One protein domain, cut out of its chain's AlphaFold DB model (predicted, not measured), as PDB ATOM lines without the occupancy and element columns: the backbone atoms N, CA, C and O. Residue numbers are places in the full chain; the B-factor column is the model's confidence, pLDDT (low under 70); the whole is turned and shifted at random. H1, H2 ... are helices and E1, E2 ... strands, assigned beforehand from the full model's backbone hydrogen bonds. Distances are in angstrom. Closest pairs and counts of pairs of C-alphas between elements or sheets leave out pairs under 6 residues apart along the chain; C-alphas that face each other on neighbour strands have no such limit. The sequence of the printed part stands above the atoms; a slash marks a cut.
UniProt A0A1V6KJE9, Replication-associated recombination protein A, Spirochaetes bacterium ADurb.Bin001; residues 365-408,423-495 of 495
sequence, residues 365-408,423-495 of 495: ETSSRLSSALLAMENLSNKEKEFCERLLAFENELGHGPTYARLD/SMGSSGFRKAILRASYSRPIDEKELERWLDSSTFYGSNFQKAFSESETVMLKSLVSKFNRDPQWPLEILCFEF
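What this domain is: This is residues 365 to 408 and 423 to 495 of the 495 residues of the protein "Replication-associated recombination protein A" of Spirochaetes bacterium ADurb.Bin001 (UniProt A0A1V6KJE9). A long, narrow ribbon of two antiparallel strands, E1 and E2, forms an arm on a loosely gathered head of five helices, H1 to H5. The arm makes the length of the whole; its end at Ser 439 and Gln 485 is at the head, and its other end, at Arg 430 and Glu 494, points away from it. The printed part has 117 residues and runs H1, H2, E1, H3, H4, H5, E2, with sheet order E1 - E2; its class is mixed, helices and strands. It is only just loose, close to compact, with a radius of gyration of the C-alphas of 16.2 A, and elongated, spanning 54 by 32 by 23 A.

How they stand to each other: Look first at E1, residues 430 to 439, and E2, residues 485 to 494: their directions stand at 157 degrees, antiparallel. N 434 and O 490 are 2.9 A apart, and N 488 and O 436 are 2.8 A apart, both within hydrogen-bond range. Next find H1, residues 370 to 375; its closest C-alpha to E2 is that of Ala 373, 4.7 A from that of Trp 486. H1 touches H2, residues 382 to 398, with the C-alphas of Ser 371 and Leu 392 closest at 5.1 A. They form a helical hairpin, running opposite ways at a shallow tilt of 34 degrees, only just short of steep. H5, residues 467 to 480, is near H1, and close to but not clearly touching H2: the C-alphas of Phe 387 and Glu 469, the closest, are 7.7 A apart, and the lines are about perpendicular at 74 degrees. H3, residues 444 to 450, and H4, residues 456 to 464, only just touch, with 3 pairs of C-alphas within 8 A, and only at the corner, where Trp 450 and Gly 458 are closest, their C-alphas 5.4 A apart. Every O i to N i+4 pair is within hydrogen-bond range in H1, H2, H3 and H5; in H4, 4 of 5 are.

Where its parts are: Find C-alpha 430 at (32.638, 18.267, 30.189); from there E1 runs 29.3 A to C-alpha 439. E2 spans 27.6 A and ends at C-alpha 494, (28.152, 16.627, 28.245). H1, 8.6 A long, begins at C-alpha 370, (45.887, 16.568, 5.166). H2 spans 24.4 A and H5 20.2 A, while H3 and H4 span 10.0 A and 12.8 A.

The domain as a whole: Look to the C-alphas of Ser 426 and Ser 468 for the two farthest apart, at 53.8 A. Residues 409 to 422 are not printed, and C-alphas 408 and 423 are 25.8 A apart across this cut, which lies in the link H2 to E1. Of the links printed whole, H1 to H2 is short and the others are tight. The mean pLDDT of the printed part is 78.9; residue 378 and residues 403 to 408, 423 to 429, 443 to 445 and 480 to 483 are under 70.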
ATOM      1  N   GLU A 365      37.236  21.661  10.852       75.81
ATOM      2  CA  GLU A 365      38.548  22.300  10.727       75.81
ATOM      3  C   GLU A 365      39.678  21.298  10.969       75.81
ATOM      4  O   GLU A 365      40.557  21.141  10.118       75.81
ATOM      5  N   THR A 366      39.639  20.564  12.083       78.75
ATOM      6  CA  THR A 366      40.661  19.556  12.411       78.75
ATOM      7  C   THR A 366      40.546  18.306  11.542       78.75
ATOM      8  O   THR A 366      41.567  17.785  11.088       78.75
ATOM      9  N   SER A 367      39.321  17.874  11.236       80.00
ATOM     10  CA  SER A 367      39.053  16.687  10.407       80.00
ATOM     11  C   SER A 367      39.370  16.906   8.921       80.00
ATOM     12  O   SER A 367      39.476  15.947   8.163       80.00
ATOM     13  N   SER A 368      39.537  18.158   8.480       77.00
ATOM     14  CA  SER A 368      39.890  18.497   7.091       77.00
ATOM     15  C   SER A 368      41.395  18.489   6.799       77.00
ATOM     16  O   SER A 368      41.782  18.775   5.664       77.00
ATOM     17  N   ARG A 369      42.245  18.212   7.792       84.62
ATOM     18  CA  ARG A 369      43.708  18.362   7.711       84.62
ATOM     19  C   ARG A 369      44.379  17.210   6.982       84.62
ATOM     20  O   ARG A 369      44.303  16.057   7.411       84.62
ATOM     21  N   LEU A 370      45.113  17.543   5.923       84.31
ATOM     22  CA  LEU A 370      45.887  16.568   5.166       84.31
ATOM     23  C   LEU A 370      47.102  16.106   5.972       84.31
ATOM     24  O   LEU A 370      47.455  14.927   5.923       84.31
ATOM     25  N   SER A 371      47.721  17.000   6.750       86.38
ATOM     26  CA  SER A 371      48.862  16.640   7.600       86.38
ATOM     27  C   SER A 371      48.515  15.527   8.585       86.38
ATOM     28  O   SER A 371      49.285  14.581   8.723       86.38
ATOM     29  N   SER A 372      47.338  15.590   9.208       83.62
ATOM     30  CA  SER A 372      46.877  14.595  10.173       83.62
ATOM     31  C   SER A 372      46.651  13.224   9.522       83.62
ATOM     32  O   SER A 372      47.020  12.207  10.106       83.62
ATOM     33  N   ALA A 373      46.116  13.186   8.295       82.06
ATOM     34  CA  ALA A 373      45.966  11.947   7.526       82.06
ATOM     35  C   ALA A 373      47.323  11.345   7.115       82.06
ATOM     36  O   ALA A 373      47.506  10.130   7.163       82.06
ATOM     37  N   LEU A 374      48.298  12.187   6.751       83.88
ATOM     38  CA  LEU A 374      49.658  11.744   6.426       83.88
ATOM     39  C   LEU A 374      50.417  11.256   7.669       83.88
ATOM     40  O   LEU A 374      51.104  10.242   7.602       83.88
ATOM     41  N   LEU A 375      50.278  11.934   8.812       83.75
ATOM     42  CA  LEU A 375      50.925  11.556  10.076       83.75
ATOM     43  C   LEU A 375      50.382  10.248  10.664       83.75
ATOM     44  O   LEU A 375      51.100   9.576  11.401       83.75
ATOM     45  N   ALA A 376      49.145   9.875  10.333       77.38
ATOM     46  CA  ALA A 376      48.558   8.594  10.716       77.38
ATOM     47  C   ALA A 376      49.153   7.392   9.948       77.38
ATOM     48  O   ALA A 376      48.823   6.247  10.256       77.38
ATOM     49  N   MET A 377      50.018   7.623   8.952       77.25
ATOM     50  CA  MET A 377      50.612   6.571   8.125       77.25
ATOM     51  C   MET A 377      51.807   5.890   8.802       77.25
ATOM     52  O   MET A 377      52.681   6.530   9.388       77.25
ATOM     53  N   GLU A 378      51.904   4.573   8.634       69.31
ATOM     54  CA  GLU A 378      53.072   3.799   9.053       69.31
ATOM     55  C   GLU A 378      54.239   3.953   8.051       69.31
ATOM     56  O   GLU A 378      54.035   4.060   6.842       69.31
ATOM     57  N   ASN A 379      55.484   3.886   8.541       77.81
ATOM     58  CA  ASN A 379      56.725   3.893   7.738       77.81
ATOM     59  C   ASN A 379      57.093   5.219   7.034       77.81
ATOM     60  O   ASN A 379      57.621   5.216   5.915       77.81
ATOM     61  N   LEU A 380      56.877   6.355   7.701       81.19
ATOM     62  CA  LEU A 380      57.455   7.642   7.297       81.19
ATOM     63  C   LEU A 380      58.953   7.697   7.642       81.19
ATOM     64  O   LEU A 380      59.368   7.350   8.748       81.19
ATOM     65  N   SER A 381      59.776   8.165   6.707       86.38
ATOM     66  CA  SER A 381      61.167   8.535   6.986       86.38
ATOM     67  C   SER A 381      61.235   9.785   7.870       86.38
ATOM     68  O   SER A 381      60.304  10.589   7.894       86.38
ATOM     69  N   ASN A 382      62.363  10.005   8.553       85.88
ATOM     70  CA  ASN A 382      62.527  11.175   9.428       85.88
ATOM     71  C   ASN A 382      62.281  12.507   8.692       85.88
ATOM     72  O   ASN A 382      61.629  13.387   9.238       85.88
ATOM     73  N   LYS A 383      62.721  12.623   7.428       86.38
ATOM     74  CA  LYS A 383      62.481  13.819   6.602       86.38
ATOM     75  C   LYS A 383      61.009  14.000   6.230       86.38
ATOM     76  O   LYS A 383      60.512  15.120   6.238       86.38
ATOM     77  N   GLU A 384      60.314  12.911   5.897       86.31
ATOM     78  CA  GLU A 384      58.875  12.948   5.604       86.31
ATOM     79  C   GLU A 384      58.081  13.328   6.864       86.31
ATOM     80  O   GLU A 384      57.147  14.120   6.783       86.31
ATOM     81  N   LYS A 385      58.492  12.836   8.039       87.00
ATOM     82  CA  LYS A 385      57.871  13.178   9.322       87.00
ATOM     83  C   LYS A 385      58.054  14.655   9.685       87.00
ATOM     84  O   LYS A 385      57.070  15.313  10.004       87.00
ATOM     85  N   GLU A 386      59.272  15.188   9.567       88.50
ATOM     86  CA  GLU A 386      59.551  16.622   9.769       88.50
ATOM     87  C   GLU A 386      58.725  17.501   8.815       88.50
ATOM     88  O   GLU A 386      58.167  18.523   9.218       88.50
ATOM     89  N   PHE A 387      58.591  17.082   7.551       90.12
ATOM     90  CA  PHE A 387      57.733  17.764   6.585       90.12
ATOM     91  C   PHE A 387      56.261  17.756   7.020       90.12
ATOM     92  O   PHE A 387      55.626  18.810   7.011       90.12
ATOM     93  N   CYS A 388      55.724  16.603   7.430       87.69
ATOM     94  CA  CYS A 388      54.340  16.476   7.884       87.69
ATOM     95  C   CYS A 388      54.056  17.271   9.170       87.69
ATOM     96  O   CYS A 388      52.988  17.868   9.285       87.69
ATOM     97  N   GLU A 389      54.998  17.340  10.113       89.25
ATOM     98  CA  GLU A 389      54.874  18.165  11.326       89.25
ATOM     99  C   GLU A 389      54.849  19.664  10.995       89.25
ATOM    100  O   GLU A 389      54.045  20.417  11.548       89.25
ATOM    101  N   ARG A 390      55.666  20.110  10.034       91.38
ATOM    102  CA  ARG A 390      55.617  21.497   9.553       91.38
ATOM    103  C   ARG A 390      54.344  21.788   8.754       91.38
ATOM    104  O   ARG A 390      53.799  22.882   8.867       91.38
ATOM    105  N   LEU A 391      53.844  20.817   7.986       89.12
ATOM    106  CA  LEU A 391      52.548  20.918   7.311       89.12
ATOM    107  C   LEU A 391      51.407  21.066   8.319       89.12
ATOM    108  O   LEU A 391      50.533  21.902   8.122       89.12
ATOM    109  N   LEU A 392      51.457  20.327   9.428       89.19
ATOM    110  CA  LEU A 392      50.504  20.469  10.527       89.19
ATOM    111  C   LEU A 392      50.581  21.859  11.168       89.19
ATOM    112  O   LEU A 392      49.545  22.455  11.449       89.19
ATOM    113  N   ALA A 393      51.782  22.403  11.384       89.31
ATOM    114  CA  ALA A 393      51.947  23.764  11.899       89.31
ATOM    115  C   ALA A 393      51.343  24.820  10.953       89.31
ATOM    116  O   ALA A 393      50.649  25.722  11.413       89.31
ATOM    117  N   PHE A 394      51.540  24.662   9.644       91.12
ATOM    118  CA  PHE A 394      50.936  25.516   8.622       91.12
ATOM    119  C   PHE A 394      49.402  25.419   8.595       91.12
ATOM    120  O   PHE A 394      48.723  26.442   8.598       91.12
ATOM    121  N   GLU A 395      48.840  24.207   8.612       87.94
ATOM    122  CA  GLU A 395      47.384  24.010   8.654       87.94
ATOM    123  C   GLU A 395      46.774  24.521   9.971       87.94
ATOM    124  O   GLU A 395      45.656  25.030   9.977       87.94
ATOM    125  N   ASN A 396      47.509  24.448  11.089       87.12
ATOM    126  CA  ASN A 396      47.111  25.067  12.356       87.12
ATOM    127  C   ASN A 396      47.064  26.600  12.263       87.12
ATOM    128  O   ASN A 396      46.149  27.202  12.814       87.12
ATOM    129  N   GLU A 397      48.032  27.225  11.587       88.06
ATOM    130  CA  GLU A 397      48.083  28.682  11.405       88.06
ATOM    131  C   GLU A 397      46.980  29.182  10.460       88.06
ATOM    132  O   GLU A 397      46.366  30.216  10.711       88.06
ATOM    133  N   LEU A 398      46.673  28.414   9.411       84.62
ATOM    134  CA  LEU A 398      45.529  28.659   8.526       84.62
ATOM    135  C   LEU A 398      44.174  28.417   9.198       84.62
ATOM    136  O   LEU A 398      43.165  28.955   8.748       84.62
ATOM    137  N   GLY A 399      44.146  27.583  10.238       79.75
ATOM    138  CA  GLY A 399      42.938  27.168  10.946       79.75
ATOM    139  C   GLY A 399      42.202  25.990  10.303       79.75
ATOM    140  O   GLY A 399      41.326  25.417  10.936       79.75
ATOM    141  N   HIS A 400      42.560  25.566   9.091       79.31
ATOM    142  CA  HIS A 400      41.877  24.478   8.391       79.31
ATOM    143  C   HIS A 400      42.800  23.741   7.412       79.31
ATOM    144  O   HIS A 400      43.855  24.241   7.018       79.31
ATOM    145  N   GLY A 401      42.387  22.543   6.995       79.19
ATOM    146  CA  GLY A 401      43.056  21.795   5.937       79.19
ATOM    147  C   GLY A 401      42.476  22.054   4.542       79.19
ATOM    148  O   GLY A 401      41.541  22.846   4.376       79.19
ATOM    149  N   PRO A 402      43.011  21.387   3.509       73.81
ATOM    150  CA  PRO A 402      42.637  21.631   2.116       73.81
ATOM    151  C   PRO A 402      41.229  21.135   1.755       73.81
ATOM    152  O   PRO A 402      40.628  21.613   0.795       73.81
ATOM    153  N   THR A 403      40.688  20.193   2.530       68.81
ATOM    154  CA  THR A 403      39.326  19.649   2.372       68.81
ATOM    155  C   THR A 403      38.232  20.531   2.977       68.81
ATOM    156  O   THR A 403      37.054  20.188   2.891       68.81
ATOM    157  N   TYR A 404      38.595  21.636   3.631       62.69
ATOM    158  CA  TYR A 404      37.635  22.512   4.290       62.69
ATOM    159  C   TYR A 404      36.832  23.318   3.264       62.69
ATOM    160  O   TYR A 404      37.385  24.140   2.533       62.69
ATOM    161  N   ALA A 405      35.518  23.109   3.237       58.06
ATOM    162  CA  ALA A 405      34.579  23.985   2.553       58.06
ATOM    163  C   ALA A 405      33.924  24.889   3.599       58.06
ATOM    164  O   ALA A 405      33.370  24.398   4.583       58.06
ATOM    165  N   ARG A 406      33.982  26.208   3.394       51.28
ATOM    166  CA  ARG A 406      33.208  27.153   4.203       51.28
ATOM    167  C   ARG A 406      31.746  26.993   3.782       51.28
ATOM    168  O   ARG A 406      31.361  27.480   2.728       51.28
ATOM    169  N   LEU A 407      30.990  26.200   4.535       48.44
ATOM    170  CA  LEU A 407      29.573  25.963   4.280       48.44
ATOM    171  C   LEU A 407      28.792  27.224   4.671       48.44
ATOM    172  O   LEU A 407      28.778  27.605   5.836       48.44
ATOM    173  N   ASP A 408      28.129  27.855   3.702       38.31
ATOM    174  CA  ASP A 408      27.228  28.997   3.932       38.31
ATOM    175  C   ASP A 408      25.885  28.577   4.585       38.31
ATOM    176  O   ASP A 408      25.014  29.412   4.815       38.31
ATOM    177  N   SER A 423      25.336  30.541  28.937       59.50
ATOM    178  CA  SER A 423      24.017  30.829  29.508       59.50
ATOM    179  C   SER A 423      23.080  29.615  29.572       59.50
ATOM    180  O   SER A 423      22.017  29.725  30.173       59.50
ATOM    181  N   MET A 424      23.454  28.465  28.993       58.50
ATOM    182  CA  MET A 424      22.610  27.260  28.903       58.50
ATOM    183  C   MET A 424      22.683  26.334  30.136       58.50
ATOM    184  O   MET A 424      21.947  25.354  30.191       58.50
ATOM    185  N   GLY A 425      23.525  26.618  31.140       52.97
ATOM    186  CA  GLY A 425      23.576  25.820  32.372       52.97
ATOM    187  C   GLY A 425      24.605  26.300  33.402       52.97
ATOM    188  O   GLY A 425      25.703  26.728  33.056       52.97
ATOM    189  N   SER A 426      24.240  26.223  34.685       44.06
ATOM    190  CA  SER A 426      25.014  26.725  35.840       44.06
ATOM    191  C   SER A 426      26.076  25.746  36.371       44.06
ATOM    192  O   SER A 426      26.856  26.103  37.257       44.06
ATOM    193  N   SER A 427      26.091  24.505  35.881       52.62
ATOM    194  CA  SER A 427      26.918  23.387  36.361       52.62
ATOM    195  C   SER A 427      27.936  22.967  35.295       52.62
ATOM    196  O   SER A 427      27.650  22.983  34.106       52.62
ATOM    197  N   GLY A 428      29.166  22.675  35.728       58.06
ATOM    198  CA  GLY A 428      30.348  22.566  34.866       58.06
ATOM    199  C   GLY A 428      30.214  21.604  33.680       58.06
ATOM    200  O   GLY A 428      29.878  20.440  33.851       58.06
ATOM    201  N   PHE A 429      30.575  22.096  32.494       67.25
ATOM    202  CA  PHE A 429      30.602  21.322  31.255       67.25
ATOM    203  C   PHE A 429      31.764  20.322  31.225       67.25
ATOM    204  O   PHE A 429      32.884  20.630  31.659       67.25
ATOM    205  N   ARG A 430      31.552  19.166  30.588       75.75
ATOM    206  CA  ARG A 430      32.638  18.267  30.189       75.75
ATOM    207  C   ARG A 430      32.752  18.234  28.671       75.75
ATOM    208  O   ARG A 430      31.869  17.756  27.969       75.75
ATOM    209  N   LYS A 431      33.870  18.747  28.151       82.56
ATOM    210  CA  LYS A 431      34.233  18.595  26.736       82.56
ATOM    211  C   LYS A 431      34.982  17.276  26.554       82.56
ATOM    212  O   LYS A 431      36.044  17.094  27.150       82.56
ATOM    213  N   ALA A 432      34.473  16.411  25.689       85.00
ATOM    214  CA  ALA A 432      35.167  15.233  25.188       85.00
ATOM    215  C   ALA A 432      35.451  15.404  23.688       85.00
ATOM    216  O   ALA A 432      34.652  15.974  22.947       85.00
ATOM    217  N   ILE A 433      36.614  14.931  23.239       87.00
ATOM    218  CA  ILE A 433      36.952  14.855  21.814       87.00
ATOM    219  C   ILE A 433      37.011  13.375  21.468       87.00
ATOM    220  O   ILE A 433      37.897  12.663  21.947       87.00
ATOM    221  N   LEU A 434      36.052  12.909  20.673       88.38
ATOM    222  CA  LEU A 434      36.031  11.533  20.192       88.38
ATOM    223  C   LEU A 434      36.804  11.477  18.883       88.38
ATOM    224  O   LEU A 434      36.585  12.291  17.987       88.38
ATOM    225  N   ARG A 435      37.719  10.515  18.785       88.50
ATOM    226  CA  ARG A 435      38.534  10.306  17.592       88.50
ATOM    227  C   ARG A 435      38.048   9.074  16.857       88.50
ATOM    228  O   ARG A 435      37.974   7.993  17.436       88.50
ATOM    229  N   ALA A 436      37.761   9.253  15.584       87.38
ATOM    230  CA  ALA A 436      37.470   8.196  14.637       87.38
ATOM    231  C   ALA A 436      38.382   8.356  13.417       87.38
ATOM    232  O   ALA A 436      39.109   9.342  13.286       87.38
ATOM    233  N   SER A 437      38.344   7.387  12.514       84.38
ATOM    234  CA  SER A 437      38.946   7.534  11.198       84.38
ATOM    235  C   SER A 437      38.028   6.960  10.139       84.38
ATOM    236  O   SER A 437      37.212   6.076  10.412       84.38
ATOM    237  N   TYR A 438      38.158   7.476   8.928       81.44
ATOM    238  CA  TYR A 438      37.482   6.940   7.761       81.44
ATOM    239  C   TYR A 438      38.446   6.898   6.582       81.44
ATOM    240  O   TYR A 438      39.437   7.627   6.519       81.44
ATOM    241  N   SER A 439      38.152   6.006   5.649       74.56
ATOM    242  CA  SER A 439      38.959   5.809   4.454       74.56
ATOM    243  C   SER A 439      38.527   6.770   3.363       74.56
ATOM    244  O   SER A 439      37.346   6.825   3.022       74.56
ATOM    245  N   ARG A 440      39.475   7.525   2.802       75.50
ATOM    246  CA  ARG A 440      39.212   8.408   1.659       75.50
ATOM    247  C   ARG A 440      40.477   8.599   0.826       75.50
ATOM    248  O   ARG A 440      41.365   9.327   1.259       75.50
ATOM    249  N   PRO A 441      40.589   8.014  -0.374       71.94
ATOM    250  CA  PRO A 441      41.722   8.291  -1.250       71.94
ATOM    251  C   PRO A 441      41.712   9.731  -1.754       71.94
ATOM    252  O   PRO A 441      40.679  10.399  -1.753       71.94
ATOM    253  N   ILE A 442      42.882  10.188  -2.193       74.31
ATOM    254  CA  ILE A 442      43.114  11.548  -2.678       74.31
ATOM    255  C   ILE A 442      43.201  11.500  -4.205       74.31
ATOM    256  O   ILE A 442      44.053  10.802  -4.760       74.31
ATOM    257  N   ASP A 443      42.341  12.230  -4.914       69.50
ATOM    258  CA  ASP A 443      42.437  12.293  -6.381       69.50
ATOM    259  C   ASP A 443      43.643  13.154  -6.812       69.50
ATOM    260  O   ASP A 443      43.963  14.165  -6.188       69.50
ATOM    261  N   GLU A 444      44.309  12.795  -7.917       68.56
ATOM    262  CA  GLU A 444      45.398  13.608  -8.489       68.56
ATOM    263  C   GLU A 444      44.898  15.016  -8.840       68.56
ATOM    264  O   GLU A 444      45.583  15.999  -8.568       68.56
ATOM    265  N   LYS A 445      43.677  15.125  -9.382       67.62
ATOM    266  CA  LYS A 445      43.048  16.418  -9.695       67.62
ATOM    267  C   LYS A 445      42.677  17.216  -8.451       67.62
ATOM    268  O   LYS A 445      42.734  18.440  -8.466       67.62
ATOM    269  N   GLU A 446      42.271  16.529  -7.390       72.69
ATOM    270  CA  GLU A 446      41.955  17.156  -6.111       72.69
ATOM    271  C   GLU A 446      43.226  17.731  -5.478       72.69
ATOM    272  O   GLU A 446      43.243  18.894  -5.082       72.69
ATOM    273  N   LEU A 447      44.322  16.969  -5.499       78.56
ATOM    274  CA  LEU A 447      45.631  17.446  -5.067       78.56
ATOM    275  C   LEU A 447      46.118  18.633  -5.912       78.56
ATOM    276  O   LEU A 447      46.669  19.587  -5.370       78.56
ATOM    277  N   GLU A 448      45.914  18.601  -7.232       79.12
ATOM    278  CA  GLU A 448      46.211  19.741  -8.109       79.12
ATOM    279  C   GLU A 448      45.370  20.969  -7.754       79.12
ATOM    280  O   GLU A 448      45.927  22.060  -7.656       79.12
ATOM    281  N   ARG A 449      44.070  20.796  -7.488       77.44
ATOM    282  CA  ARG A 449      43.169  21.877  -7.062       77.44
ATOM    283  C   ARG A 449      43.596  22.474  -5.725       77.44
ATOM    284  O   ARG A 449      43.629  23.691  -5.597       77.44
ATOM    285  N   TRP A 450      43.952  21.651  -4.741       79.88
ATOM    286  CA  TRP A 450      44.442  22.133  -3.446       79.88
ATOM    287  C   TRP A 450      45.731  22.934  -3.569       79.88
ATOM    288  O   TRP A 450      45.925  23.905  -2.848       79.88
ATOM    289  N   LEU A 451      46.614  22.533  -4.481       83.44
ATOM    290  CA  LEU A 451      47.894  23.197  -4.707       83.44
ATOM    291  C   LEU A 451      47.809  24.348  -5.719       83.44
ATOM    292  O   LEU A 451      48.823  25.005  -5.967       83.44
ATOM    293  N   ASP A 452      46.632  24.611  -6.291       82.75
ATOM    294  CA  ASP A 452      46.427  25.713  -7.221       82.75
ATOM    295  C   ASP A 452      46.443  27.052  -6.477       82.75
ATOM    296  O   ASP A 452      45.710  27.277  -5.512       82.75
ATOM    297  N   SER A 453      47.262  27.965  -6.989       83.00
ATOM    298  CA  SER A 453      47.359  29.367  -6.586       83.00
ATOM    299  C   SER A 453      46.029  30.129  -6.613       83.00
ATOM    300  O   SER A 453      45.901  31.132  -5.912       83.00
ATOM    301  N   SER A 454      45.047  29.671  -7.400       78.44
ATOM    302  CA  SER A 454      43.699  30.250  -7.441       78.44
ATOM    303  C   SER A 454      42.899  29.993  -6.159       78.44
ATOM    304  O   SER A 454      41.991  30.758  -5.829       78.44
ATOM    305  N   THR A 455      43.244  28.942  -5.408       77.88
ATOM    306  CA  THR A 455      42.570  28.587  -4.159       77.88
ATOM    307  C   THR A 455      43.227  29.264  -2.960       77.88
ATOM    308  O   THR A 455      44.441  29.487  -2.918       77.88
ATOM    309  N   PHE A 456      42.427  29.568  -1.933       80.38
ATOM    310  CA  PHE A 456      42.941  30.170  -0.701       80.38
ATOM    311  C   PHE A 456      44.030  29.297  -0.060       80.38
ATOM    312  O   PHE A 456      45.102  29.801   0.277       80.38
ATOM    313  N   TYR A 457      43.798  27.985   0.026       82.69
ATOM    314  CA  TYR A 457      44.773  27.036   0.561       82.69
ATOM    315  C   TYR A 457      46.057  26.999  -0.285       82.69
ATOM    316  O   TYR A 457      47.147  27.203   0.250       82.69
ATOM    317  N   GLY A 458      45.945  26.826  -1.606       84.00
ATOM    318  CA  GLY A 458      47.103  26.704  -2.494       84.00
ATOM    319  C   GLY A 458      47.960  27.967  -2.553       84.00
ATOM    320  O   GLY A 458      49.187  27.879  -2.514       84.00
ATOM    321  N   SER A 459      47.346  29.154  -2.541       86.38
ATOM    322  CA  SER A 459      48.082  30.427  -2.511       86.38
ATOM    323  C   SER A 459      48.924  30.613  -1.241       86.38
ATOM    324  O   SER A 459      50.022  31.168  -1.305       86.38
ATOM    325  N   ASN A 460      48.437  30.144  -0.087       87.12
ATOM    326  CA  ASN A 460      49.179  30.184   1.174       87.12
ATOM    327  C   ASN A 460      50.222  29.063   1.241       87.12
ATOM    328  O   ASN A 460      51.341  29.294   1.698       87.12
ATOM    329  N   PHE A 461      49.905  27.883   0.701       88.31
ATOM    330  CA  PHE A 461      50.832  26.756   0.637       88.31
ATOM    331  C   PHE A 461      52.073  27.104  -0.193       88.31
ATOM    332  O   PHE A 461      53.198  26.912   0.259       88.31
ATOM    333  N   GLN A 462      51.894  27.709  -1.369       86.69
ATOM    334  CA  GLN A 462      53.011  28.112  -2.232       86.69
ATOM    335  C   GLN A 462      53.906  29.205  -1.618       86.69
ATOM    336  O   GLN A 462      55.059  29.340  -2.015       86.69
ATOM    337  N   LYS A 463      53.402  29.982  -0.649       87.75
ATOM    338  CA  LYS A 463      54.210  30.968   0.095       87.75
ATOM    339  C   LYS A 463      55.043  30.323   1.202       87.75
ATOM    340  O   LYS A 463      56.121  30.824   1.507       87.75
ATOM    341  N   ALA A 464      54.534  29.256   1.814       87.81
ATOM    342  CA  ALA A 464      55.146  28.611   2.974       87.81
ATOM    343  C   ALA A 464      56.095  27.450   2.610       87.81
ATOM    344  O   ALA A 464      57.009  27.144   3.378       87.81
ATOM    345  N   PHE A 465      55.905  26.814   1.450       90.00
ATOM    346  CA  PHE A 465      56.616  25.597   1.047       90.00
ATOM    347  C   PHE A 465      57.413  25.783  -0.248       90.00
ATOM    348  O   PHE A 465      56.981  26.456  -1.182       90.00
ATOM    349  N   SER A 466      58.592  25.158  -0.318       89.38
ATOM    350  CA  SER A 466      59.446  25.176  -1.513       89.38
ATOM    351  C   SER A 466      58.969  24.191  -2.588       89.38
ATOM    352  O   SER A 466      58.288  23.207  -2.302       89.38
ATOM    353  N   GLU A 467      59.407  24.383  -3.835       86.00
ATOM    354  CA  GLU A 467      59.069  23.478  -4.946       86.00
ATOM    355  C   GLU A 467      59.491  22.020  -4.671       86.00
ATOM    356  O   GLU A 467      58.753  21.083  -4.977       86.00
ATOM    357  N   SER A 468      60.630  21.823  -3.997       85.25
ATOM    358  CA  SER A 468      61.108  20.494  -3.589       85.25
ATOM    359  C   SER A 468      60.168  19.781  -2.607       85.25
ATOM    360  O   SER A 468      60.028  18.559  -2.640       85.25
ATOM    361  N   GLU A 469      59.470  20.543  -1.769       86.19
ATOM    362  CA  GLU A 469      58.554  20.037  -0.748       86.19
ATOM    363  C   GLU A 469      57.166  19.770  -1.334       86.19
ATOM    364  O   GLU A 469      56.517  18.793  -0.972       86.19
ATOM    365  N   THR A 470      56.758  20.546  -2.338       86.00
ATOM    366  CA  THR A 470      55.588  20.238  -3.171       86.00
ATOM    367  C   THR A 470      55.765  18.907  -3.907       86.00
ATOM    368  O   THR A 470      54.838  18.096  -3.969       86.00
ATOM    369  N   VAL A 471      56.964  18.636  -4.439       86.75
ATOM    370  CA  VAL A 471      57.290  17.333  -5.046       86.75
ATOM    371  C   VAL A 471      57.268  16.218  -3.997       86.75
ATOM    372  O   VAL A 471      56.737  15.140  -4.271       86.75
ATOM    373  N   MET A 472      57.775  16.477  -2.786       85.69
ATOM    374  CA  MET A 472      57.710  15.525  -1.672       85.69
ATOM    375  C   MET A 472      56.262  15.187  -1.293       85.69
ATOM    376  O   MET A 472      55.938  14.007  -1.177       85.69
ATOM    377  N   LEU A 473      55.372  16.180  -1.188       85.44
ATOM    378  CA  LEU A 473      53.949  15.967  -0.914       85.44
ATOM    379  C   LEU A 473      53.290  15.098  -1.993       85.44
ATOM    380  O   LEU A 473      52.625  14.116  -1.672       85.44
ATOM    381  N   LYS A 474      53.519  15.406  -3.276       85.25
ATOM    382  CA  LYS A 474      53.003  14.597  -4.394       85.25
ATOM    383  C   LYS A 474      53.534  13.161  -4.357       85.25
ATOM    384  O   LYS A 474      52.794  12.220  -4.637       85.25
ATOM    385  N   SER A 475      54.801  12.979  -3.984       84.75
ATOM    386  CA  SER A 475      55.401  11.654  -3.813       84.75
ATOM    387  C   SER A 475      54.797  10.890  -2.632       84.75
ATOM    388  O   SER A 475      54.560   9.691  -2.756       84.75
ATOM    389  N   LEU A 476      54.538  11.554  -1.503       82.56
ATOM    390  CA  LEU A 476      53.894  10.956  -0.331       82.56
ATOM    391  C   LEU A 476      52.470  10.516  -0.653       82.56
ATOM    392  O   LEU A 476      52.112   9.362  -0.414       82.56
ATOM    393  N   VAL A 477      51.691  11.404  -1.273       78.94
ATOM    394  CA  VAL A 477      50.331  11.086  -1.706       78.94
ATOM    395  C   VAL A 477      50.359   9.918  -2.686       78.94
ATOM    396  O   VAL A 477      49.638   8.960  -2.459       78.94
ATOM    397  N   SER A 478      51.232   9.895  -3.702       78.12
ATOM    398  CA  SER A 478      51.272   8.773  -4.660       78.12
ATOM    399  C   SER A 478      51.703   7.440  -4.032       78.12
ATOM    400  O   SER A 478      51.152   6.391  -4.375       78.12
ATOM    401  N   LYS A 479      52.644   7.473  -3.078       75.25
ATOM    402  CA  LYS A 479      53.140   6.300  -2.342       75.25
ATOM    403  C   LYS A 479      52.047   5.666  -1.478       75.25
ATOM    404  O   LYS A 479      51.961   4.440  -1.425       75.25
ATOM    405  N   PHE A 480      51.204   6.481  -0.848       69.62
ATOM    406  CA  PHE A 480      50.212   6.031   0.133       69.62
ATOM    407  C   PHE A 480      48.754   6.194  -0.319       69.62
ATOM    408  O   PHE A 480      47.842   5.909   0.453       69.62
ATOM    409  N   ASN A 481      48.510   6.561  -1.585       66.19
ATOM    410  CA  ASN A 481      47.168   6.902  -2.066       66.19
ATOM    411  C   ASN A 481      46.160   5.756  -1.975       66.19
ATOM    412  O   ASN A 481      44.970   6.001  -2.095       66.19
ATOM    413  N   ARG A 482      46.607   4.500  -1.818       58.38
ATOM    414  CA  ARG A 482      45.734   3.321  -1.911       58.38
ATOM    415  C   ARG A 482      44.535   3.388  -0.975       58.38
ATOM    416  O   ARG A 482      43.462   3.017  -1.453       58.38
ATOM    417  N   ASP A 483      44.724   3.867   0.259       61.41
ATOM    418  CA  ASP A 483      43.637   4.054   1.228       61.41
ATOM    419  C   ASP A 483      44.068   4.853   2.491       61.41
ATOM    420  O   ASP A 483      44.272   4.267   3.558       61.41
ATOM    421  N   PRO A 484      44.307   6.177   2.410       71.75
ATOM    422  CA  PRO A 484      44.717   6.948   3.579       71.75
ATOM    423  C   PRO A 484      43.561   7.079   4.588       71.75
ATOM    424  O   PRO A 484      42.414   7.341   4.216       71.75
ATOM    425  N   GLN A 485      43.884   6.893   5.873       77.81
ATOM    426  CA  GLN A 485      42.946   7.063   6.983       77.81
ATOM    427  C   GLN A 485      42.875   8.538   7.366       77.81
ATOM    428  O   GLN A 485      43.834   9.103   7.893       77.81
ATOM    429  N   TRP A 486      41.730   9.159   7.112       80.94
ATOM    430  CA  TRP A 486      41.470  10.529   7.518       80.94
ATOM    431  C   TRP A 486      40.997  10.543   8.967       80.94
ATOM    432  O   TRP A 486      40.018   9.860   9.287       80.94
ATOM    433  N   PRO A 487      41.678  11.281   9.857       82.38
ATOM    434  CA  PRO A 487      41.224  11.434  11.224       82.38
ATOM    435  C   PRO A 487      39.962  12.287  11.249       82.38
ATOM    436  O   PRO A 487      39.819  13.266  10.522       82.38
ATOM    437  N   LEU A 488      39.051  11.894  12.120       85.06
ATOM    438  CA  LEU A 488      37.771  12.530  12.336       85.06
ATOM    439  C   LEU A 488      37.673  12.856  13.821       85.06
ATOM    440  O   LEU A 488      37.674  11.952  14.660       85.06
ATOM    441  N   GLU A 489      37.605  14.141  14.139       86.44
ATOM    442  CA  GLU A 489      37.390  14.610  15.503       86.44
ATOM    443  C   GLU A 489      35.935  15.051  15.668       86.44
ATOM    444  O   GLU A 489      35.404  15.871  14.916       86.44
ATOM    445  N   ILE A 490      35.274  14.465  16.662       87.56
ATOM    446  CA  ILE A 490      33.886  14.747  17.014       87.56
ATOM    447  C   ILE A 490      33.923  15.454  18.362       87.56
ATOM    448  O   ILE A 490      34.402  14.904  19.361       87.56
ATOM    449  N   LEU A 491      33.444  16.690  18.384       86.94
ATOM    450  CA  LEU A 491      33.300  17.475  19.600       86.94
ATOM    451  C   LEU A 491      32.047  16.988  20.304       86.94
ATOM    452  O   LEU A 491      30.968  17.066  19.732       86.94
ATOM    453  N   CYS A 492      32.192  16.501  21.528       87.00
ATOM    454  CA  CYS A 492      31.077  16.109  22.372       87.00
ATOM    455  C   CYS A 492      31.070  16.974  23.636       87.00
ATOM    456  O   CYS A 492      32.104  17.174  24.284       87.00
ATOM    457  N   PHE A 493      29.902  17.508  23.961       83.56
ATOM    458  CA  PHE A 493      29.639  18.292  25.156       83.56
ATOM    459  C   PHE A 493      28.618  17.549  25.998       83.56
ATOM    460  O   PHE A 493      27.521  17.274  25.523       83.56
ATOM    461  N   GLU A 494      29.005  17.232  27.226       79.94
ATOM    462  CA  GLU A 494      28.152  16.627  28.245       79.94
ATOM    463  C   GLU A 494      27.863  17.687  29.317       79.94
ATOM    464  O   GLU A 494      28.789  18.375  29.780       79.94
ATOM    465  N   PHE A 495      26.581  17.838  29.643       72.44
ATOM    466  CA  PHE A 495      26.011  18.845  30.537       72.44
ATOM    467  C   PHE A 495      25.250  18.191  31.687       72.44
ATOM    468  O   PHE A 495      24.541  17.186  31.423       72.44
TER     469      PHE A 495